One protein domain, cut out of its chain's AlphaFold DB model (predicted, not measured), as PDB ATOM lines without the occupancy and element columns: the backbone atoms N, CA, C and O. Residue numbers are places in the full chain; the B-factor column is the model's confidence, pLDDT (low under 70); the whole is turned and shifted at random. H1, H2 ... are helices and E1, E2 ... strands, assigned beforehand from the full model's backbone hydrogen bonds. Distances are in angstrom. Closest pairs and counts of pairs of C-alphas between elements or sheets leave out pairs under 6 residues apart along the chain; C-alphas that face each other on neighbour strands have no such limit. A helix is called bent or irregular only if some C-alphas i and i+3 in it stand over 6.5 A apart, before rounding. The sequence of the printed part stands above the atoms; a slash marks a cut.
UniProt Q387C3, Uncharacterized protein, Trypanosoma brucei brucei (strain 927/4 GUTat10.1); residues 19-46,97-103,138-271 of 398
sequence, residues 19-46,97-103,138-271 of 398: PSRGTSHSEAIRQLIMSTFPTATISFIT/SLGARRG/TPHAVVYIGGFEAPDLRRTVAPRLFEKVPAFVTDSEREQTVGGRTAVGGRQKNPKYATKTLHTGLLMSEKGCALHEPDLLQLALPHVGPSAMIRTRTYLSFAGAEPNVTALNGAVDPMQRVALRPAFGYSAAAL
ATOM      1  N   PRO A  19     105.022 103.267  79.523       43.29
ATOM      2  CA  PRO A  19     104.442 103.515  80.833       43.29
ATOM      3  C   PRO A  19     103.215 104.425  80.706       43.29
ATOM      4  O   PRO A  19     103.252 105.462  80.033       43.29
ATOM      5  N   SER A  20     102.104 104.005  81.312       39.62
ATOM      6  CA  SER A  20     100.871 104.787  81.369       39.62
ATOM      7  C   SER A  20     101.134 106.146  82.034       39.62
ATOM      8  O   SER A  20     102.052 106.308  82.836       39.62
ATOM      9  N   ARG A  21     100.349 107.172  81.675       40.41
ATOM     10  CA  ARG A  21     100.453 108.515  82.276       40.41
ATOM     11  C   ARG A  21     100.422 108.406  83.812       40.41
ATOM     12  O   ARG A  21      99.386 108.042  84.354       40.41
ATOM     13  N   GLY A  22     101.533 108.741  84.476       49.27
ATOM     14  CA  GLY A  22     101.640 108.811  85.943       49.27
ATOM     15  C   GLY A  22     102.719 107.938  86.594       49.27
ATOM     16  O   GLY A  22     102.791 107.898  87.814       49.27
ATOM     17  N   THR A  23     103.562 107.230  85.839       60.63
ATOM     18  CA  THR A  23     104.600 106.376  86.446       60.63
ATOM     19  C   THR A  23     105.794 107.189  86.951       60.63
ATOM     20  O   THR A  23     106.456 107.868  86.156       60.63
ATOM     21  N   SER A  24     106.112 107.049  88.241       80.51
ATOM     22  CA  SER A  24     107.372 107.512  88.833       80.51
ATOM     23  C   SER A  24     108.584 106.811  88.198       80.51
ATOM     24  O   SER A  24     108.452 105.822  87.471       80.51
ATOM     25  N   HIS A  25     109.798 107.304  88.465       82.94
ATOM     26  CA  HIS A  25     111.033 106.702  87.937       82.94
ATOM     27  C   HIS A  25     111.205 105.235  88.359       82.94
ATOM     28  O   HIS A  25     111.542 104.389  87.529       82.94
ATOM     29  N   SER A  26     110.923 104.922  89.626       84.93
ATOM     30  CA  SER A  26     110.966 103.556  90.159       84.93
ATOM     31  C   SER A  26     109.923 102.657  89.493       84.93
ATOM     32  O   SER A  26     110.227 101.519  89.133       84.93
ATOM     33  N   GLU A  27     108.723 103.175  89.238       86.71
ATOM     34  CA  GLU A  27     107.681 102.434  88.535       86.71
ATOM     35  C   GLU A  27     108.030 102.200  87.059       86.71
ATOM     36  O   GLU A  27     107.839 101.096  86.553       86.71
ATOM     37  N   ALA A  28     108.643 103.175  86.380       87.17
ATOM     38  CA  ALA A  28     109.139 102.996  85.015       87.17
ATOM     39  C   ALA A  28     110.217 101.895  84.931       87.17
ATOM     40  O   ALA A  28     110.206 101.082  84.004       87.17
ATOM     41  N   ILE A  29     111.119 101.823  85.920       90.44
ATOM     42  CA  ILE A  29     112.086 100.720  86.049       90.44
ATOM     43  C   ILE A  29     111.348  99.397  86.254       90.44
ATOM     44  O   ILE A  29     111.612  98.432  85.536       90.44
ATOM     45  N   ARG A  30     110.411  99.348  87.210       91.49
ATOM     46  CA  ARG A  30     109.654  98.136  87.531       91.49
ATOM     47  C   ARG A  30     108.923  97.602  86.307       91.49
ATOM     48  O   ARG A  30     109.078  96.429  85.986       91.49
ATOM     49  N   GLN A  31     108.201  98.446  85.579       91.39
ATOM     50  CA  GLN A  31     107.470  98.049  84.375       91.39
ATOM     51  C   GLN A  31     108.400  97.528  83.277       91.39
ATOM     52  O   GLN A  31     108.128  96.486  82.676       91.39
ATOM     53  N   LEU A  32     109.529  98.201  83.040       93.42
ATOM     54  CA  LEU A  32     110.514  97.748  82.062       93.42
ATOM     55  C   LEU A  32     111.059  96.358  82.412       93.42
ATOM     56  O   LEU A  32     111.079  95.468  81.558       93.42
ATOM     57  N   ILE A  33     111.489  96.163  83.659       93.73
ATOM     58  CA  ILE A  33     112.058  94.890  84.097       93.73
ATOM     59  C   ILE A  33     110.985  93.804  84.107       93.73
ATOM     60  O   ILE A  33     111.196  92.777  83.478       93.73
ATOM     61  N   MET A  34     109.826  94.030  84.727       93.02
ATOM     62  CA  MET A  34     108.760  93.024  84.835       93.02
ATOM     63  C   MET A  34     108.182  92.624  83.471       93.02
ATOM     64  O   MET A  34     107.822  91.469  83.272       93.02
ATOM     65  N   SER A  35     108.130  93.544  82.500       92.75
ATOM     66  CA  SER A  35     107.695  93.217  81.131       92.75
ATOM     67  C   SER A  35     108.714  92.383  80.345       92.75
ATOM     68  O   SER A  35     108.352  91.737  79.362       92.75
ATOM     69  N   THR A  36     109.982  92.392  80.763       92.85
ATOM     70  CA  THR A  36     111.083  91.687  80.088       92.85
ATOM     71  C   THR A  36     111.462  90.389  80.810       92.85
ATOM     72  O   THR A  36     111.753  89.378  80.171       92.85
ATOM     73  N   PHE A  37     111.422  90.413  82.141       93.17
ATOM     74  CA  PHE A  37     111.745  89.331  83.066       93.17
ATOM     75  C   PHE A  37     110.677  89.281  84.173       93.17
ATOM     76  O   PHE A  37     110.897  89.808  85.264       93.17
ATOM     77  N   PRO A  38     109.521  88.641  83.920       91.47
ATOM     78  CA  PRO A  38     108.416  88.590  84.884       91.47
ATOM     79  C   PRO A  38     108.758  87.907  86.214       91.47
ATOM     80  O   PRO A  38     108.056  88.095  87.199       91.47
ATOM     81  N   THR A  39     109.817  87.095  86.241       89.48
ATOM     82  CA  THR A  39     110.299  86.379  87.429       89.48
ATOM     83  C   THR A  39     111.380  87.138  88.202       89.48
ATOM     84  O   THR A  39     111.867  86.630  89.211       89.48
ATOM     85  N   ALA A  40     111.807  88.312  87.730       91.57
ATOM     86  CA  ALA A  40     112.852  89.073  88.400       91.57
ATOM     87  C   ALA A  40     112.336  89.712  89.698       91.57
ATOM     88  O   ALA A  40     111.179  90.109  89.797       91.57
ATOM     89  N   THR A  41     113.218  89.870  90.681       91.10
ATOM     90  CA  THR A  41     112.955  90.686  91.879       91.10
ATOM     91  C   THR A  41     113.767  91.972  91.781       91.10
ATOM     92  O   THR A  41     114.892  91.951  91.284       91.10
ATOM     93  N   ILE A  42     113.212  93.106  92.209       90.44
ATOM     94  CA  ILE A  42     113.871  94.413  92.094       90.44
ATOM     95  C   ILE A  42     113.980  95.031  93.479       90.44
ATOM     96  O   ILE A  42     112.962  95.336  94.095       90.44
ATOM     97  N   SER A  43     115.208  95.286  93.917       88.66
ATOM     98  CA  SER A  43     115.482  95.996  95.163       88.66
ATOM     99  C   SER A  43     116.017  97.383  94.842       88.66
ATOM    100  O   SER A  43     117.102  97.536  94.280       88.66
ATOM    101  N   PHE A  44     115.243  98.412  95.179       84.21
ATOM    102  CA  PHE A  44     115.661  99.803  95.013       84.21
ATOM    103  C   PHE A  44     116.602 100.215  96.144       84.21
ATOM    104  O   PHE A  44     116.335  99.941  97.315       84.21
ATOM    105  N   ILE A  45     117.687 100.912  95.803       75.09
ATOM    106  CA  ILE A  45     118.617 101.448  96.801       75.09
ATOM    107  C   ILE A  45     118.045 102.775  97.298       75.09
ATOM    108  O   ILE A  45     118.126 103.803  96.621       75.09
ATOM    109  N   THR A  46     117.414 102.735  98.469       64.26
ATOM    110  CA  THR A  46     116.857 103.919  99.134       64.26
ATOM    111  C   THR A  46     117.869 104.494 100.115       64.26
ATOM    112  O   THR A  46     118.693 103.770 100.667       64.26
ATOM    113  N   SER A  97     118.453  95.497 103.986       58.36
ATOM    114  CA  SER A  97     118.779  96.751 103.312       58.36
ATOM    115  C   SER A  97     120.086  96.593 102.536       58.36
ATOM    116  O   SER A  97     121.092  96.205 103.130       58.36
ATOM    117  N   LEU A  98     120.066  96.874 101.228       69.12
ATOM    118  CA  LEU A  98     121.255  96.813 100.376       69.12
ATOM    119  C   LEU A  98     122.404  97.555 101.071       69.12
ATOM    120  O   LEU A  98     122.292  98.744 101.357       69.12
ATOM    121  N   GLY A  99     123.474  96.828 101.395       74.42
ATOM    122  CA  GLY A  99     124.508  97.288 102.322       74.42
ATOM    123  C   GLY A  99     125.477  98.327 101.755       74.42
ATOM    124  O   GLY A  99     126.425  98.687 102.444       74.42
ATOM    125  N   ALA A 100     125.304  98.778 100.510       82.85
ATOM    126  CA  ALA A 100     126.192  99.750  99.877       82.85
ATOM    127  C   ALA A 100     125.856 101.203 100.257       82.85
ATOM    128  O   ALA A 100     124.693 101.604 100.319       82.85
ATOM    129  N   ARG A 101     126.892 102.028 100.447       83.75
ATOM    130  CA  ARG A 101     126.748 103.464 100.732       83.75
ATOM    131  C   ARG A 101     126.210 104.193  99.505       83.75
ATOM    132  O   ARG A 101     126.898 104.257  98.490       83.75
ATOM    133  N   ARG A 102     125.025 104.804  99.605       75.17
ATOM    134  CA  ARG A 102     124.341 105.428  98.458       75.17
ATOM    135  C   ARG A 102     125.035 106.678  97.929       75.17
ATOM    136  O   ARG A 102     124.969 106.943  96.734       75.17
ATOM    137  N   GLY A 103     125.695 107.458  98.776       76.02
ATOM    138  CA  GLY A 103     126.309 108.703  98.338       76.02
ATOM    139  C   GLY A 103     127.027 109.454  99.453       76.02
ATOM    140  O   GLY A 103     126.974 109.049 100.616       76.02
ATOM    141  N   THR A 138     126.048 104.382  94.213       81.58
ATOM    142  CA  THR A 138     125.477 103.075  93.895       81.58
ATOM    143  C   THR A 138     124.588 103.131  92.655       81.58
ATOM    144  O   THR A 138     124.138 104.204  92.240       81.58
ATOM    145  N   PRO A 139     124.267 101.973  92.058       85.88
ATOM    146  CA  PRO A 139     123.149 101.852  91.134       85.88
ATOM    147  C   PRO A 139     121.837 102.367  91.758       85.88
ATOM    148  O   PRO A 139     121.719 102.548  92.968       85.88
ATOM    149  N   HIS A 140     120.828 102.587  90.922       84.96
ATOM    150  CA  HIS A 140     119.487 102.965  91.376       84.96
ATOM    151  C   HIS A 140     118.727 101.756  91.941       84.96
ATOM    152  O   HIS A 140     117.906 101.900  92.847       84.96
ATOM    153  N   ALA A 141     118.997 100.564  91.408       88.04
ATOM    154  CA  ALA A 141     118.419  99.312  91.873       88.04
ATOM    155  C   ALA A 141     119.327  98.121  91.547       88.04
ATOM    156  O   ALA A 141     120.160  98.187  90.634       88.04
ATOM    157  N   VAL A 142     119.105  97.029  92.276       90.82
ATOM    158  CA  VAL A 142     119.614  95.691  91.969       90.82
ATOM    159  C   VAL A 142     118.456  94.849  91.442       90.82
ATOM    160  O   VAL A 142     117.380  94.810  92.044       90.82
ATOM    161  N   VAL A 143     118.661  94.204  90.297       92.50
ATOM    162  CA  VAL A 143     117.697  93.312  89.655       92.50
ATOM    163  C   VAL A 143     118.192  91.879  89.802       92.50
ATOM    164  O   VAL A 143     119.210  91.497  89.222       92.50
ATOM    165  N   TYR A 144     117.453  91.082  90.566       92.42
ATOM    166  CA  TYR A 144     117.743  89.673  90.789       92.42
ATOM    167  C   TYR A 144     117.030  88.821  89.752       92.42
ATOM    168  O   TYR A 144     115.805  88.877  89.627       92.42
ATOM    169  N   ILE A 145     117.795  88.014  89.022       89.36
ATOM    170  CA  ILE A 145     117.277  87.040  88.063       89.36
ATOM    171  C   ILE A 145     117.809  85.664  88.476       89.36
ATOM    172  O   ILE A 145     119.014  85.480  88.642       89.36
ATOM    173  N   GLY A 146     116.914  84.694  88.673       84.73
ATOM    174  CA  GLY A 146     117.306  83.328  89.033       84.73
ATOM    175  C   GLY A 146     118.236  82.715  87.981       84.73
ATOM    176  O   GLY A 146     117.932  82.773  86.791       84.73
ATOM    177  N   GLY A 147     119.367  82.156  88.423       83.22
ATOM    178  CA  GLY A 147     120.389  81.574  87.544       83.22
ATOM    179  C   GLY A 147     121.216  82.582  86.738       83.22
ATOM    180  O   GLY A 147     121.889  82.176  85.800       83.22
ATOM    181  N   PHE A 148     121.154  83.880  87.057       87.90
ATOM    182  CA  PHE A 148     121.956  84.891  86.370       87.90
ATOM    183  C   PHE A 148     123.449  84.750  86.668       87.90
ATOM    184  O   PHE A 148     123.866  84.783  87.827       87.90
ATOM    185  N   GLU A 149     124.252  84.740  85.606       83.92
ATOM    186  CA  GLU A 149     125.695  84.927  85.671       83.92
ATOM    187  C   GLU A 149     126.117  86.218  84.952       83.92
ATOM    188  O   GLU A 149     125.510  86.653  83.976       83.92
ATOM    189  N   ALA A 150     127.226  86.823  85.382       81.36
ATOM    190  CA  ALA A 150     127.777  88.054  84.797       81.36
ATOM    191  C   ALA A 150     127.810  88.091  83.241       81.36
ATOM    192  O   ALA A 150     127.420  89.104  82.651       81.36
ATOM    193  N   PRO A 151     128.229  87.025  82.522       85.21
ATOM    194  CA  PRO A 151     128.200  87.008  81.056       85.21
ATOM    195  C   PRO A 151     126.799  87.157  80.442       85.21
ATOM    196  O   PRO A 151     126.678  87.646  79.309       85.21
ATOM    197  N   ASP A 152     125.746  86.770  81.166       87.28
ATOM    198  CA  ASP A 152     124.358  86.834  80.703       87.28
ATOM    199  C   ASP A 152     123.869  88.265  80.552       87.28
ATOM    200  O   ASP A 152     122.993  88.521  79.716       87.28
ATOM    201  N   LEU A 153     124.470  89.219  81.278       86.96
ATOM    202  CA  LEU A 153     124.126  90.627  81.133       86.96
ATOM    203  C   LEU A 153     124.277  91.066  79.677       86.96
ATOM    204  O   LEU A 153     123.343  91.588  79.071       86.96
ATOM    205  N   ARG A 154     125.452  90.812  79.093       85.83
ATOM    206  CA  ARG A 154     125.755  91.193  77.709       85.83
ATOM    207  C   ARG A 154     125.031  90.308  76.694       85.83
ATOM    208  O   ARG A 154     124.669  90.807  75.631       85.83
ATOM    209  N   ARG A 155     124.870  89.012  76.980       85.77
ATOM    210  CA  ARG A 155     124.357  88.021  76.016       85.77
ATOM    211  C   ARG A 155     122.833  88.002  75.910       85.77
ATOM    212  O   ARG A 155     122.317  87.839  74.811       85.77
ATOM    213  N   THR A 156     122.135  88.190  77.026       86.99
ATOM    214  CA  THR A 156     120.693  87.925  77.127       86.99
ATOM    215  C   THR A 156     119.943  89.127  77.681       86.99
ATOM    216  O   THR A 156     118.975  89.585  77.073       86.99
ATOM    217  N   VAL A 157     120.384  89.658  78.824       90.00
ATOM    218  CA  VAL A 157     119.606  90.645  79.582       90.00
ATOM    219  C   VAL A 157     119.551  91.990  78.863       90.00
ATOM    220  O   VAL A 157     118.472  92.514  78.581       90.00
ATOM    221  N   ALA A 158     120.716  92.536  78.526       89.50
ATOM    222  CA  ALA A 158     120.827  93.861  77.943       89.50
ATOM    223  C   ALA A 158     120.163  93.977  76.562       89.50
ATOM    224  O   ALA A 158     119.392  94.921  76.392       89.50
ATOM    225  N   PRO A 159     120.343  93.038  75.604       87.76
ATOM    226  CA  PRO A 159     119.629  93.091  74.328       87.76
ATOM    227  C   PRO A 159     118.107  93.198  74.494       87.76
ATOM    228  O   PRO A 159     117.495  94.097  73.918       87.76
ATOM    229  N   ARG A 160     117.510  92.360  75.356       90.63
ATOM    230  CA  ARG A 160     116.057  92.351  75.594       90.63
ATOM    231  C   ARG A 160     115.552  93.655  76.210       90.63
ATOM    232  O   ARG A 160     114.503  94.155  75.814       90.63
ATOM    233  N   LEU A 161     116.303  94.239  77.145       91.38
ATOM    234  CA  LEU A 161     115.945  95.531  77.739       91.38
ATOM    235  C   LEU A 161     116.101  96.677  76.740       91.38
ATOM    236  O   LEU A 161     115.237  97.548  76.656       91.38
ATOM    237  N   PHE A 162     117.176  96.681  75.950       88.71
ATOM    238  CA  PHE A 162     117.423  97.734  74.968       88.71
ATOM    239  C   PHE A 162     116.370  97.768  73.871       88.71
ATOM    240  O   PHE A 162     116.056  98.853  73.389       88.71
ATOM    241  N   GLU A 163     115.793  96.633  73.484       85.99
ATOM    242  CA  GLU A 163     114.664  96.591  72.548       85.99
ATOM    243  C   GLU A 163     113.473  97.417  73.049       85.99
ATOM    244  O   GLU A 163     112.846  98.119  72.256       85.99
ATOM    245  N   LYS A 164     113.224  97.410  74.363       88.36
ATOM    246  CA  LYS A 164     112.107  98.109  75.010       88.36
ATOM    247  C   LYS A 164     112.377  99.587  75.309       88.36
ATOM    248  O   LYS A 164     111.430 100.343  75.497       88.36
ATOM    249  N   VAL A 165     113.638 100.028  75.337       87.64
ATOM    250  CA  VAL A 165     113.967 101.451  75.534       87.64
ATOM    251  C   VAL A 165     113.788 102.219  74.215       87.64
ATOM    252  O   VAL A 165     114.406 101.849  73.210       87.64
ATOM    253  N   PRO A 166     112.973 103.292  74.171       85.39
ATOM    254  CA  PRO A 166     112.814 104.082  72.952       85.39
ATOM    255  C   PRO A 166     114.095 104.864  72.625       85.39
ATOM    256  O   PRO A 166     114.842 105.246  73.523       85.39
ATOM    257  N   ALA A 167     114.359 105.133  71.346       84.56
ATOM    258  CA  ALA A 167     115.463 106.014  70.955       84.56
ATOM    259  C   ALA A 167     115.222 107.458  71.431       84.56
ATOM    260  O   ALA A 167     114.093 107.832  71.765       84.56
ATOM    261  N   PHE A 168     116.274 108.273  71.464       81.97
ATOM    262  CA  PHE A 168     116.098 109.722  71.539       81.97
ATOM    263  C   PHE A 168     115.424 110.226  70.261       81.97
ATOM    264  O   PHE A 168     115.828 109.865  69.155       81.97
ATOM    265  N   VAL A 169     114.412 111.077  70.405       79.16
ATOM    266  CA  VAL A 169     113.719 111.709  69.274       79.16
ATOM    267  C   VAL A 169     114.510 112.917  68.771       79.16
ATOM    268  O   VAL A 169     114.508 113.215  67.577       79.16
ATOM    269  N   THR A 170     115.200 113.619  69.675       77.64
ATOM    270  CA  THR A 170     115.945 114.850  69.372       77.64
ATOM    271  C   THR A 170     117.276 114.911  70.119       77.64
ATOM    272  O   THR A 170     117.426 114.325  71.191       77.64
ATOM    273  N   ASP A 171     118.236 115.675  69.588       73.32
ATOM    274  CA  ASP A 171     119.499 115.943  70.290       73.32
ATOM    275  C   ASP A 171     119.251 116.732  71.592       73.32
ATOM    276  O   ASP A 171     119.880 116.451  72.611       73.32
ATOM    277  N   SER A 172     118.252 117.628  71.613       73.78
ATOM    278  CA  SER A 172     117.846 118.344  72.830       73.78
ATOM    279  C   SER A 172     117.362 117.409  73.934       73.78
ATOM    280  O   SER A 172     117.660 117.641  75.098       73.78
ATOM    281  N   GLU A 173     116.659 116.325  73.595       74.17
ATOM    282  CA  GLU A 173     116.234 115.326  74.581       74.17
ATOM    283  C   GLU A 173     117.443 114.605  75.199       74.17
ATOM    284  O   GLU A 173     117.487 114.361  76.407       74.17
ATOM    285  N   ARG A 174     118.467 114.310  74.389       72.27
ATOM    286  CA  ARG A 174     119.728 113.722  74.862       72.27
ATOM    287  C   ARG A 174     120.475 114.668  75.806       72.27
ATOM    288  O   ARG A 174     120.999 114.216  76.822       72.27
ATOM    289  N   GLU A 175     120.510 115.959  75.488       68.20
ATOM    290  CA  GLU A 175     121.159 116.994  76.305       68.20
ATOM    291  C   GLU A 175     120.397 117.298  77.602       68.20
ATOM    292  O   GLU A 175     121.019 117.549  78.633       68.20
ATOM    293  N   GLN A 176     119.062 117.240  77.564       70.61
ATOM    294  CA  GLN A 176     118.175 117.469  78.711       70.61
ATOM    295  C   GLN A 176     117.984 116.231  79.591       70.61
ATOM    296  O   GLN A 176     117.408 116.328  80.674       70.61
ATOM    297  N   THR A 177     118.455 115.063  79.148       71.82
ATOM    298  CA  THR A 177     118.416 113.846  79.959       71.82
ATOM    299  C   THR A 177     119.144 114.097  81.274       71.82
ATOM    300  O   THR A 177     120.289 114.546  81.283       71.82
ATOM    301  N   VAL A 178     118.512 113.771  82.398       65.13
ATOM    302  CA  VAL A 178     119.124 113.903  83.724       65.13
ATOM    303  C   VAL A 178     120.323 112.948  83.807       65.13
ATOM    304  O   VAL A 178     120.192 111.749  83.542       65.13
ATOM    305  N   GLY A 179     121.511 113.499  84.093       59.25
ATOM    306  CA  GLY A 179     122.813 112.815  83.975       59.25
ATOM    307  C   GLY A 179     123.402 112.788  82.547       59.25
ATOM    308  O   GLY A 179     124.375 112.085  82.280       59.25
ATOM    309  N   GLY A 180     122.802 113.517  81.602       47.92
ATOM    310  CA  GLY A 180     123.027 113.431  80.154       47.92
ATOM    311  C   GLY A 180     124.264 114.141  79.603       47.92
ATOM    312  O   GLY A 180     124.749 113.740  78.541       47.92
ATOM    313  N   ARG A 181     124.829 115.121  80.325       42.31
ATOM    314  CA  ARG A 181     125.963 115.946  79.849       42.31
ATOM    315  C   ARG A 181     127.283 115.183  79.628       42.31
ATOM    316  O   ARG A 181     128.220 115.748  79.081       42.31
ATOM    317  N   THR A 182     127.346 113.889  79.944       40.80
ATOM    318  CA  THR A 182     128.556 113.048  79.826       40.80
ATOM    319  C   THR A 182     128.652 112.185  78.584       40.80
ATOM    320  O   THR A 182     129.600 111.414  78.453       40.80
ATOM    321  N   ALA A 183     127.695 112.242  77.655       38.51
ATOM    322  CA  ALA A 183     127.884 111.494  76.415       38.51
ATOM    323  C   ALA A 183     128.906 112.209  75.516       38.51
ATOM    324  O   ALA A 183     128.533 112.923  74.588       38.51
ATOM    325  N   VAL A 184     130.195 111.949  75.751       38.64
ATOM    326  CA  VAL A 184     131.302 112.251  74.831       38.64
ATOM    327  C   VAL A 184     131.223 111.283  73.644       38.64
ATOM    328  O   VAL A 184     132.074 110.438  73.402       38.64
ATOM    329  N   GLY A 185     130.122 111.373  72.911       39.94
ATOM    330  CA  GLY A 185     129.881 110.687  71.657       39.94
ATOM    331  C   GLY A 185     129.357 111.731  70.699       39.94
ATOM    332  O   GLY A 185     128.144 111.806  70.474       39.94
ATOM    333  N   GLY A 186     130.258 112.582  70.199       35.05
ATOM    334  CA  GLY A 186     129.960 113.395  69.026       35.05
ATOM    335  C   GLY A 186     129.486 112.461  67.916       35.05
ATOM    336  O   GLY A 186     129.994 111.344  67.805       35.05
ATOM    337  N   ARG A 187     128.487 112.879  67.128       43.42
ATOM    338  CA  ARG A 187     128.040 112.109  65.961       43.42
ATOM    339  C   ARG A 187     129.259 111.811  65.085       43.42
ATOM    340  O   ARG A 187     129.701 112.673  64.327       43.42
ATOM    341  N   GLN A 188     129.788 110.592  65.148       42.67
ATOM    342  CA  GLN A 188     130.572 110.090  64.035       42.67
ATOM    343  C   GLN A 188     129.589 109.993  62.873       42.67
ATOM    344  O   GLN A 188     128.598 109.265  62.941       42.67
ATOM    345  N   LYS A 189     129.826 110.779  61.818       44.61
ATOM    346  CA  LYS A 189     129.192 110.557  60.519       44.61
ATOM    347  C   LYS A 189     129.676 109.198  60.021       44.61
ATOM    348  O   LYS A 189     130.658 109.116  59.291       44.61
ATOM    349  N   ASN A 190     129.019 108.134  60.466       45.91
ATOM    350  CA  ASN A 190     129.338 106.794  60.023       45.91
ATOM    351  C   ASN A 190     128.781 106.624  58.610       45.91
ATOM    352  O   ASN A 190     127.581 106.822  58.391       45.91
ATOM    353  N   PRO A 191     129.626 106.310  57.622       47.43
ATOM    354  CA  PRO A 191     129.145 106.057  56.277       47.43
ATOM    355  C   PRO A 191     128.219 104.829  56.280       47.43
ATOM    356  O   PRO A 191     128.456 103.867  57.006       47.43
ATOM    357  N   LYS A 192     127.157 104.850  55.459       55.31
ATOM    358  CA  LYS A 192     126.052 103.858  55.439       55.31
ATOM    359  C   LYS A 192     126.476 102.381  55.320       55.31
ATOM    360  O   LYS A 192     125.670 101.492  55.583       55.31
ATOM    361  N   TYR A 193     127.705 102.097  54.897       53.83
ATOM    362  CA  TYR A 193     128.228 100.729  54.852       53.83
ATOM    363  C   TYR A 193     128.672 100.220  56.234       53.83
ATOM    364  O   TYR A 193     128.584  99.025  56.495       53.83
ATOM    365  N   ALA A 194     129.091 101.111  57.139       46.86
ATOM    366  CA  ALA A 194     129.574 100.775  58.479       46.86
ATOM    367  C   ALA A 194     128.434 100.446  59.458       46.86
ATOM    368  O   ALA A 194     128.641  99.733  60.437       46.86
ATOM    369  N   THR A 195     127.213 100.912  59.178       49.55
ATOM    370  CA  THR A 195     126.032 100.666  60.017       49.55
ATOM    371  C   THR A 195     125.732  99.177  60.188       49.55
ATOM    372  O   THR A 195     125.444  98.759  61.298       49.55
ATOM    373  N   LYS A 196     125.898  98.338  59.154       44.99
ATOM    374  CA  LYS A 196     125.542  96.907  59.241       44.99
ATOM    375  C   LYS A 196     126.458  96.074  60.147       44.99
ATOM    376  O   LYS A 196     126.010  95.057  60.662       44.99
ATOM    377  N   THR A 197     127.702  96.495  60.362       49.72
ATOM    378  CA  THR A 197     128.714  95.723  61.111       49.72
ATOM    379  C   THR A 197     129.026  96.305  62.493       49.72
ATOM    380  O   THR A 197     129.517  95.585  63.352       49.72
ATOM    381  N   LEU A 198     128.708  97.581  62.742       52.08
ATOM    382  CA  LEU A 198     128.958  98.289  64.013       52.08
ATOM    383  C   LEU A 198     127.687  98.502  64.862       52.08
ATOM    384  O   LEU A 198     127.665  99.339  65.767       52.08
ATOM    385  N   HIS A 199     126.606  97.775  64.565       60.81
ATOM    386  CA  HIS A 199     125.262  98.244  64.896       60.81
ATOM    387  C   HIS A 199     124.930  98.277  66.394       60.81
ATOM    388  O   HIS A 199     124.277  99.219  66.826       60.81
ATOM    389  N   THR A 200     125.390  97.325  67.209       64.66
ATOM    390  CA  THR A 200     124.900  97.219  68.597       64.66
ATOM    391  C   THR A 200     125.328  98.400  69.468       64.66
ATOM    392  O   THR A 200     124.488  99.002  70.128       64.66
ATOM    393  N   GLY A 201     126.607  98.791  69.431       66.21
ATOM    394  CA  GLY A 201     127.106  99.907  70.248       66.21
ATOM    395  C   GLY A 201     126.505 101.258  69.846       66.21
ATOM    396  O   GLY A 201     126.147 102.060  70.706       66.21
ATOM    397  N   LEU A 202     126.330 101.484  68.539       66.35
ATOM    398  CA  LEU A 202     125.688 102.692  68.018       66.35
ATOM    399  C   LEU A 202     124.200 102.741  68.385       66.35
ATOM    400  O   LEU A 202     123.764 103.742  68.947       66.35
ATOM    401  N   LEU A 203     123.456 101.651  68.170       69.97
ATOM    402  CA  LEU A 203     122.034 101.554  68.531       69.97
ATOM    403  C   LEU A 203     121.813 101.759  70.034       69.97
ATOM    404  O   LEU A 203     120.875 102.438  70.442       69.97
ATOM    405  N   MET A 204     122.697 101.207  70.868       76.77
ATOM    406  CA  MET A 204     122.673 101.444  72.310       76.77
ATOM    407  C   MET A 204     122.861 102.930  72.624       76.77
ATOM    408  O   MET A 204     122.074 103.499  73.379       76.77
ATOM    409  N   SER A 205     123.847 103.580  72.000       73.89
ATOM    410  CA  SER A 205     124.114 105.004  72.222       73.89
ATOM    411  C   SER A 205     122.953 105.911  71.789       73.89
ATOM    412  O   SER A 205     122.646 106.876  72.489       73.89
ATOM    413  N   GLU A 206     122.253 105.568  70.702       78.80
ATOM    414  CA  GLU A 206     121.059 106.278  70.212       78.80
ATOM    415  C   GLU A 206     119.859 106.153  71.161       78.80
ATOM    416  O   GLU A 206     118.995 107.028  71.197       78.80
ATOM    417  N   LYS A 207     119.818 105.085  71.963       85.09
ATOM    418  CA  LYS A 207     118.822 104.864  73.023       85.09
ATOM    419  C   LYS A 207     119.275 105.370  74.396       85.09
ATOM    420  O   LYS A 207     118.543 105.232  75.371       85.09
ATOM    421  N   GLY A 208     120.482 105.937  74.498       79.54
ATOM    422  CA  GLY A 208     121.071 106.363  75.772       79.54
ATOM    423  C   GLY A 208     121.426 105.205  76.705       79.54
ATOM    424  O   GLY A 208     121.520 105.388  77.921       79.54
ATOM    425  N   CYS A 209     121.620 104.022  76.131       86.33
ATOM    426  CA  CYS A 209     121.958 102.799  76.825       86.33
ATOM    427  C   CYS A 209     123.466 102.535  76.773       86.33
ATOM    428  O   CYS A 209     124.121 102.796  75.763       86.33
ATOM    429  N   ALA A 210     124.019 101.968  77.841       83.87
ATOM    430  CA  ALA A 210     125.399 101.504  77.871       83.87
ATOM    431  C   ALA A 210     125.533 100.266  78.760       83.87
ATOM    432  O   ALA A 210     124.827 100.118  79.754       83.87
ATOM    433  N   LEU A 211     126.452  99.381  78.387       83.48
ATOM    434  CA  LEU A 211     126.907  98.299  79.246       83.48
ATOM    435  C   LEU A 211     128.167  98.767  79.950       83.48
ATOM    436  O   LEU A 211     129.158  99.095  79.297       83.48
ATOM    437  N   HIS A 212     128.111  98.764  81.268       75.88
ATOM    438  CA  HIS A 212     129.266  98.916  82.123       75.88
ATOM    439  C   HIS A 212     129.661  97.523  82.632       75.88
ATOM    440  O   HIS A 212     128.859  96.594  82.602       75.88
ATOM    441  N   GLU A 213     130.936  97.347  82.973       69.33
ATOM    442  CA  GLU A 213     131.530  96.080  83.439       69.33
ATOM    443  C   GLU A 213     130.646  95.327  84.459       69.33
ATOM    444  O   GLU A 213     129.808  95.933  85.123       69.33
ATOM    445  N   PRO A 214     130.915  94.029  84.661       70.56
ATOM    446  CA  PRO A 214     130.141  92.918  84.099       70.56
ATOM    447  C   PRO A 214     128.654  92.846  84.509       70.56
ATOM    448  O   PRO A 214     127.918  92.040  83.947       70.56
ATOM    449  N   ASP A 215     128.220  93.651  85.470       81.13
ATOM    450  CA  ASP A 215     126.920  93.583  86.134       81.13
ATOM    451  C   ASP A 215     126.089  94.868  85.984       81.13
ATOM    452  O   ASP A 215     124.908  94.869  86.321       81.13
ATOM    453  N   LEU A 216     126.676  95.957  85.473       86.27
ATOM    454  CA  LEU A 216     126.042  97.270  85.478       86.27
ATOM    455  C   LEU A 216     125.486  97.672  84.108       86.27
ATOM    456  O   LEU A 216     126.196  97.845  83.118       86.27
ATOM    457  N   LEU A 217     124.190  97.939  84.073       89.52
ATOM    458  CA  LEU A 217     123.480  98.448  82.913       89.52
ATOM    459  C   LEU A 217     123.131  99.919  83.107       89.52
ATOM    460  O   LEU A 217     122.568 100.299  84.129       89.52
ATOM    461  N   GLN A 218     123.402 100.746  82.103       88.03
ATOM    462  CA  GLN A 218     122.895 102.111  82.029       88.03
ATOM    463  C   GLN A 218     121.772 102.191  80.995       88.03
ATOM    464  O   GLN A 218     121.941 101.734  79.864       88.03
ATOM    465  N   LEU A 219     120.660 102.826  81.360       89.08
ATOM    466  CA  LEU A 219     119.488 103.039  80.509       89.08
ATOM    467  C   LEU A 219     119.026 104.497  80.590       89.08
ATOM    468  O   LEU A 219     118.990 105.064  81.678       89.08
ATOM    469  N   ALA A 220     118.612 105.100  79.478       87.30
ATOM    470  CA  ALA A 220     117.941 106.402  79.490       87.30
ATOM    471  C   ALA A 220     116.415 106.205  79.492       87.30
ATOM    472  O   ALA A 220     115.775 106.085  78.441       87.30
ATOM    473  N   LEU A 221     115.826 106.151  80.688       86.65
ATOM    474  CA  LEU A 221     114.415 105.808  80.867       86.65
ATOM    475  C   LEU A 221     113.536 107.062  80.889       86.65
ATOM    476  O   LEU A 221     113.777 107.941  81.722       86.65
ATOM    477  N   PRO A 222     112.546 107.175  79.982       85.50
ATOM    478  CA  PRO A 222     111.535 108.216  80.068       85.50
ATOM    479  C   PRO A 222     110.528 107.870  81.172       85.50
ATOM    480  O   PRO A 222     110.096 106.724  81.293       85.50
ATOM    481  N   HIS A 223     110.144 108.861  81.964       79.35
ATOM    482  CA  HIS A 223     109.110 108.760  82.993       79.35
ATOM    483  C   HIS A 223     108.406 110.112  83.162       79.35
ATOM    484  O   HIS A 223     108.810 111.115  82.561       79.35
ATOM    485  N   VAL A 224     107.311 110.147  83.917       75.29
ATOM    486  CA  VAL A 224     106.580 111.394  84.170       75.29
ATOM    487  C   VAL A 224     107.192 112.069  85.393       75.29
ATOM    488  O   VAL A 224     107.078 111.564  86.503       75.29
ATOM    489  N   GLY A 225     107.848 113.210  85.180       66.97
ATOM    490  CA  GLY A 225     108.324 114.066  86.260       66.97
ATOM    491  C   GLY A 225     107.270 115.086  86.711       66.97
ATOM    492  O   GLY A 225     106.182 115.145  86.137       66.97
ATOM    493  N   PRO A 226     107.609 115.962  87.678       65.46
ATOM    494  CA  PRO A 226     106.656 116.899  88.286       65.46
ATOM    495  C   PRO A 226     105.972 117.863  87.306       65.46
ATOM    496  O   PRO A 226     104.893 118.372  87.592       65.46
ATOM    497  N   SER A 227     106.599 118.160  86.163       68.63
ATOM    498  CA  SER A 227     106.099 119.176  85.218       68.63
ATOM    499  C   SER A 227     106.078 118.731  83.756       68.63
ATOM    500  O   SER A 227     105.488 119.412  82.922       68.63
ATOM    501  N   ALA A 228     106.728 117.618  83.417       72.14
ATOM    502  CA  ALA A 228     106.848 117.134  82.046       72.14
ATOM    503  C   ALA A 228     107.303 115.671  82.027       72.14
ATOM    504  O   ALA A 228     107.710 115.116  83.047       72.14
ATOM    505  N   MET A 229     107.293 115.059  80.844       76.86
ATOM    506  CA  MET A 229     108.053 113.834  80.618       76.86
ATOM    507  C   MET A 229     109.545 114.150  80.764       76.86
ATOM    508  O   MET A 229     110.062 115.037  80.089       76.86
ATOM    509  N   ILE A 230     110.226 113.434  81.654       75.94
ATOM    510  CA  ILE A 230     111.660 113.570  81.906       75.94
ATOM    511  C   ILE A 230     112.327 112.253  81.533       75.94
ATOM    512  O   ILE A 230     111.773 111.176  81.739       75.94
ATOM    513  N   ARG A 231     113.545 112.325  81.000       83.57
ATOM    514  CA  ARG A 231     114.376 111.149  80.765       83.57
ATOM    515  C   ARG A 231     115.536 111.131  81.746       83.57
ATOM    516  O   ARG A 231     116.247 112.122  81.876       83.57
ATOM    517  N   THR A 232     115.715 110.019  82.454       79.94
ATOM    518  CA  THR A 232     116.739 109.876  83.503       79.94
ATOM    519  C   THR A 232     117.690 108.738  83.174       79.94
ATOM    520  O   THR A 232     117.258 107.627  82.845       79.94
ATOM    521  N   ARG A 233     119.000 108.997  83.268       81.67
ATOM    522  CA  ARG A 233     119.999 107.929  83.207       81.67
ATOM    523  C   ARG A 233     119.932 107.084  84.465       81.67
ATOM    524  O   ARG A 233     120.227 107.537  85.561       81.67
ATOM    525  N   THR A 234     119.560 105.837  84.262       85.29
ATOM    526  CA  THR A 234     119.329 104.849  85.299       85.29
ATOM    527  C   THR A 234     120.435 103.821  85.245       85.29
ATOM    528  O   THR A 234     120.702 103.267  84.182       85.29
ATOM    529  N   TYR A 235     121.045 103.554  86.391       88.36
ATOM    530  CA  TYR A 235     122.021 102.484  86.563       88.36
ATOM    531  C   TYR A 235     121.353 101.314  87.278       88.36
ATOM    532  O   TYR A 235     120.819 101.503  88.368       88.36
ATOM    533  N   LEU A 236     121.376 100.130  86.677       90.25
ATOM    534  CA  LEU A 236     120.819  98.900  87.232       90.25
ATOM    535  C   LEU A 236     121.938  97.878  87.349       90.25
ATOM    536  O   LEU A 236     122.609  97.603  86.356       90.25
ATOM    537  N   SER A 237     122.142  97.338  88.543       91.32
ATOM    538  CA  SER A 237     123.037  96.199  88.729       91.32
ATOM    539  C   SER A 237     122.230  94.905  88.646       91.32
ATOM    540  O   SER A 237     121.076  94.874  89.074       91.32
ATOM    541  N   PHE A 238     122.802  93.862  88.053       91.45
ATOM    542  CA  PHE A 238     122.173  92.551  87.926       91.45
ATOM    543  C   PHE A 238     122.933  91.516  88.745       91.45
ATOM    544  O   PHE A 238     124.164  91.480  88.732       91.45
ATOM    545  N   ALA A 239     122.188  90.660  89.437       89.51
ATOM    546  CA  ALA A 239     122.747  89.622  90.287       89.51
ATOM    547  C   ALA A 239     121.896  88.346  90.267       89.51
ATOM    548  O   ALA A 239     120.699  88.374  89.968       89.51
ATOM    549  N   GLY A 240     122.520  87.220  90.618       83.52
ATOM    550  CA  GLY A 240     121.794  86.013  91.011       83.52
ATOM    551  C   GLY A 240     121.139  86.203  92.383       83.52
ATOM    552  O   GLY A 240     121.565  87.055  93.157       83.52
ATOM    553  N   ALA A 241     120.109  85.413  92.689       69.48
ATOM    554  CA  ALA A 241     119.387  85.477  93.970       69.48
ATOM    555  C   ALA A 241     120.069  84.703  95.121       69.48
ATOM    556  O   ALA A 241     119.623  84.760  96.260       69.48
ATOM    557  N   GLU A 242     121.144  83.972  94.828       72.22
ATOM    558  CA  GLU A 242     121.856  83.099  95.771       72.22
ATOM    559  C   GLU A 242     122.964  83.736  96.650       72.22
ATOM    560  O   GLU A 242     123.346  83.111  97.645       72.22
ATOM    561  N   PRO A 243     123.541  84.917  96.348       75.44
ATOM    562  CA  PRO A 243     124.685  85.417  97.097       75.44
ATOM    563  C   PRO A 243     124.278  85.937  98.478       75.44
ATOM    564  O   PRO A 243     123.272  86.622  98.646       75.44
ATOM    565  N   ASN A 244     125.120  85.656  99.470       82.27
ATOM    566  CA  ASN A 244     124.997  86.158 100.837       82.27
ATOM    567  C   ASN A 244     126.325  86.776 101.307       82.27
ATOM    568  O   ASN A 244     127.380  86.556 100.703       82.27
ATOM    569  N   VAL A 245     126.273  87.575 102.376       85.04
ATOM    570  CA  VAL A 245     127.439  88.315 102.892       85.04
ATOM    571  C   VAL A 245     128.569  87.369 103.319       85.04
ATOM    572  O   VAL A 245     129.742  87.672 103.102       85.04
ATOM    573  N   THR A 246     128.239  86.188 103.846       87.85
ATOM    574  CA  THR A 246     129.224  85.159 104.210       87.85
ATOM    575  C   THR A 246     130.006  84.669 102.992       87.85
ATOM    576  O   THR A 246     131.225  84.545 103.062       87.85
ATOM    577  N   ALA A 247     129.339  84.444 101.857       88.54
ATOM    578  CA  ALA A 247     129.990  84.061 100.606       88.54
ATOM    579  C   ALA A 247     130.893  85.180 100.066       88.54
ATOM    580  O   ALA A 247     132.000  84.903  99.607       88.54
ATOM    581  N   LEU A 248     130.455  86.443 100.160       89.72
ATOM    582  CA  LEU A 248     131.265  87.597  99.759       89.72
ATOM    583  C   LEU A 248     132.546  87.712 100.593       89.72
ATOM    584  O   LEU A 248     133.628  87.868 100.029       89.72
ATOM    585  N   ASN A 249     132.429  87.602 101.916       89.82
ATOM    586  CA  ASN A 249     133.571  87.719 102.820       89.82
ATOM    587  C   ASN A 249     134.471  86.481 102.804       89.82
ATOM    588  O   ASN A 249     135.673  86.622 102.990       89.82
ATOM    589  N   GLY A 250     133.921  85.298 102.514       89.75
ATOM    590  CA  GLY A 250     134.667  84.048 102.350       89.75
ATOM    591  C   GLY A 250     135.442  83.926 101.031       89.75
ATOM    592  O   GLY A 250     136.341  83.092 100.926       89.75
ATOM    593  N   ALA A 251     135.113  84.730 100.016       90.31
ATOM    594  CA  ALA A 251     135.769  84.673  98.715       90.31
ATOM    595  C   ALA A 251     137.184  85.278  98.764       90.31
ATOM    596  O   ALA A 251     137.373  86.466  99.041       90.31
ATOM    597  N   VAL A 252     138.179  84.450  98.437       91.60
ATOM    598  CA  VAL A 252     139.605  84.827  98.427       91.60
ATOM    599  C   VAL A 252     140.003  85.513  97.120       91.60
ATOM    600  O   VAL A 252     140.830  86.427  97.115       91.60
ATOM    601  N   ASP A 253     139.429  85.076  95.996       88.22
ATOM    602  CA  ASP A 253     139.742  85.616  94.671       88.22
ATOM    603  C   ASP A 253     139.017  86.958  94.444       88.22
ATOM    604  O   ASP A 253     137.779  86.998  94.468       88.22
ATOM    605  N   PRO A 254     139.747  88.055  94.151       85.01
ATOM    606  CA  PRO A 254     139.154  89.327  93.753       85.01
ATOM    607  C   PRO A 254     138.074  89.215  92.671       85.01
ATOM    608  O   PRO A 254     137.096  89.962  92.723       85.01
ATOM    609  N   MET A 255     138.218  88.298  91.707       85.06
ATOM    610  CA  MET A 255     137.244  88.120  90.624       85.06
ATOM    611  C   MET A 255     135.915  87.544  91.118       85.06
ATOM    612  O   MET A 255     134.856  88.001  90.686       85.06
ATOM    613  N   GLN A 256     135.954  86.602  92.066       87.25
ATOM    614  CA  GLN A 256     134.749  86.066  92.706       87.25
ATOM    615  C   GLN A 256     134.040  87.153  93.517       87.25
ATOM    616  O   GLN A 256     132.834  87.341  93.383       87.25
ATOM    617  N   ARG A 257     134.797  87.951  94.281       88.84
ATOM    618  CA  ARG A 257     134.242  89.087  95.033       88.84
ATOM    619  C   ARG A 257     133.585  90.112  94.109       88.84
ATOM    620  O   ARG A 257     132.493  90.589  94.399       88.84
ATOM    621  N   VAL A 258     134.212  90.430  92.969       85.64
ATOM    622  CA  VAL A 258     133.625  91.310  91.938       85.64
ATOM    623  C   VAL A 258     132.284  90.777  91.428       85.64
ATOM    624  O   VAL A 258     131.399  91.587  91.190       85.64
ATOM    625  N   ALA A 259     132.104  89.460  91.296       84.91
ATOM    626  CA  ALA A 259     130.835  88.874  90.860       84.91
ATOM    627  C   ALA A 259     129.731  88.915  91.937       84.91
ATOM    628  O   ALA A 259     128.552  88.921  91.594       84.91
ATOM    629  N   LEU A 260     130.099  88.963  93.223       88.29
ATOM    630  CA  LEU A 260     129.163  88.943  94.358       88.29
ATOM    631  C   LEU A 260     128.703  90.343  94.798       88.29
ATOM    632  O   LEU A 260     127.535  90.535  95.123       88.29
ATOM    633  N   ARG A 261     129.599  91.338  94.765       89.41
ATOM    634  CA  ARG A 261     129.329  92.753  95.110       89.41
ATOM    635  C   ARG A 261     128.063  93.377  94.472       89.41
ATOM    636  O   ARG A 261     127.373  94.113  95.186       89.41
ATOM    637  N   PRO A 262     127.717  93.088  93.201       87.64
ATOM    638  CA  PRO A 262     126.498  93.564  92.536       87.64
ATOM    639  C   PRO A 262     125.222  93.308  93.339       87.64
ATOM    640  O   PRO A 262     124.367  94.183  93.474       87.64
ATOM    641  N   ALA A 263     125.139  92.131  93.967       88.39
ATOM    642  CA  ALA A 263     123.988  91.708  94.756       88.39
ATOM    643  C   ALA A 263     123.741  92.560  96.005       88.39
ATOM    644  O   ALA A 263     122.650  92.516  96.565       88.39
ATOM    645  N   PHE A 264     124.737  93.341  96.426       87.78
ATOM    646  CA  PHE A 264     124.671  94.224  97.587       87.78
ATOM    647  C   PHE A 264     124.655  95.705  97.191       87.78
ATOM    648  O   PHE A 264     124.802  96.577  98.044       87.78
ATOM    649  N   GLY A 265     124.477  96.007  95.899       86.32
ATOM    650  CA  GLY A 265     124.398  97.376  95.394       86.32
ATOM    651  C   GLY A 265     125.748  98.047  95.149       86.32
ATOM    652  O   GLY A 265     125.788  99.244  94.871       86.32
ATOM    653  N   TYR A 266     126.861  97.311  95.215       88.21
ATOM    654  CA  TYR A 266     128.167  97.850  94.847       88.21
ATOM    655  C   TYR A 266     128.436  97.625  93.361       88.21
ATOM    656  O   TYR A 266     128.421  96.495  92.879       88.21
ATOM    657  N   SER A 267     128.800  98.693  92.651       86.18
ATOM    658  CA  SER A 267     129.370  98.589  91.310       86.18
ATOM    659  C   SER A 267     130.520  99.571  91.143       86.18
ATOM    660  O   SER A 267     130.349 100.788  91.237       86.18
ATOM    661  N   ALA A 268     131.706  99.046  90.826       82.14
ATOM    662  CA  ALA A 268     132.882  99.874  90.576       82.14
ATOM    663  C   ALA A 268     132.659 100.846  89.405       82.14
ATOM    664  O   ALA A 268     133.207 101.947  89.403       82.14
ATOM    665  N   ALA A 269     131.844 100.470  88.418       79.93
ATOM    666  CA  ALA A 269     131.523 101.349  87.305       79.93
ATOM    667  C   ALA A 269     130.556 102.477  87.705       79.93
ATOM    668  O   ALA A 269     130.740 103.609  87.258       79.93
ATOM    669  N   ALA A 270     129.581 102.219  88.583       81.43
ATOM    670  CA  ALA A 270     128.717 103.269  89.131       81.43
ATOM    671  C   ALA A 270     129.545 104.275  89.944       81.43
ATOM    672  O   ALA A 270     129.453 105.483  89.721       81.43
ATOM    673  N   LEU A 271     130.456 103.769  90.783       85.11
ATOM    674  CA  LEU A 271     131.399 104.590  91.540       85.11
ATOM    675  C   LEU A 271     132.294 105.434  90.630       85.11
ATOM    676  O   LEU A 271     132.397 106.637  90.820       85.11
TER     677      LEU A 271
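Overview. This is residues 19 to 46, 97 to 103 and 138 to 271 of the 398 residues of an uncharacterized protein of Trypanosoma brucei brucei (strain 927/4 GUTat10.1) (UniProt Q387C3). A strongly twisted sheet of five strands, with the long bent hairpin E4 and E5 in it, makes the core; it curls round H1, H2 covers more of the same face, and H6 is on the opposite face with H5 beyond it. H3, H4 and the long stretch of residues 177 to 198 lie toward the other end. The printed part has 169 residues with seven named helices and five named strands, in the order H1 E1 E2 H2 H3 H4 E3 E4 E5 H5 H6 H7; the sheet, E1 E2 E5 E4 E3, is mixed and the class is mixed, helices and strands. The whole is compact, with a radius of gyration of the C-alphas of 16.7 A and spans of 50 by 40 by 30 A.

Along the chain. Find C-alpha 25 at (111.033, 106.702, 87.937), where H1 begins; it runs 16.9 A to residue 36. Next come E1, residues 41 to 44, and E2, 141 to 144. H2, residues 150 to 164, is 21.0 A long and irregular, with C-alphas 155 and 158 7.1 A apart. Then find H3, 171 to 176, H4, 199 to 206, and E3, 210 to 212. E4, residues 216 to 224, measures 24.1 A and bends by 51 degrees at 220; E5, 229 to 239, measures 29.9 A and bends by 51 degrees at 233. H5 holds 245 to 250. H6, 254 to 264, is 15.8 A long and only just irregular, with C-alphas 259 and 262 6.6 A apart. H7, 268 to 271, ends at C-alpha 271, (131.399, 104.590, 91.540).

Arrangement. Look first at the meander E3 E4 E5, each strand the antiparallel neighbour of the one before: N 212 and O 216 are 2.8 A apart, N 219 and O 234 2.9 A. E2 is parallel to E5, with N 143 and O 237 at 2.8 A, and antiparallel to edge strand E1, with N 43 and O 142 at 2.9 A. In three layers, helices on both faces, H1 and H2 are on one face and H6 on the other. H2 runs along E4, 17 degrees on the local plane, at a height over the sheet of 9.1 A. H1, with residues 32 to 36 alone, touches H2 about perpendicular, at 76 degrees; C-alphas 36 and 161 are closest, 6.6 A. H6 only just lies over E5, with 3 C-alphas falling on it; C-alphas 239 and 263 are closest, 5.1 A. H5 and H6 form a helical hairpin; C-alphas 248 and 257 are closest, 5.8 A. H3, H4 and H7 only graze the sheet. H1, H3, H4 and H5 have every O i to N i+4 pair within hydrogen-bond range, H2 5 of 11 beside 7 of 12 O i to N i+3, H6 4 of 7; H7 is too short.

Size, cuts and confidence. The C-alphas of Lys 192 and Thr 246, the two farthest apart, are 52.3 A apart. Residues 47 to 96 and 104 to 137 are not printed; the gaps are 8.5 A and 7.2 A. The link H3 to H4 is long, 22 residues. Mean pLDDT of the printed part is 77.5; 40 residues are under 70, among them 178 to 203.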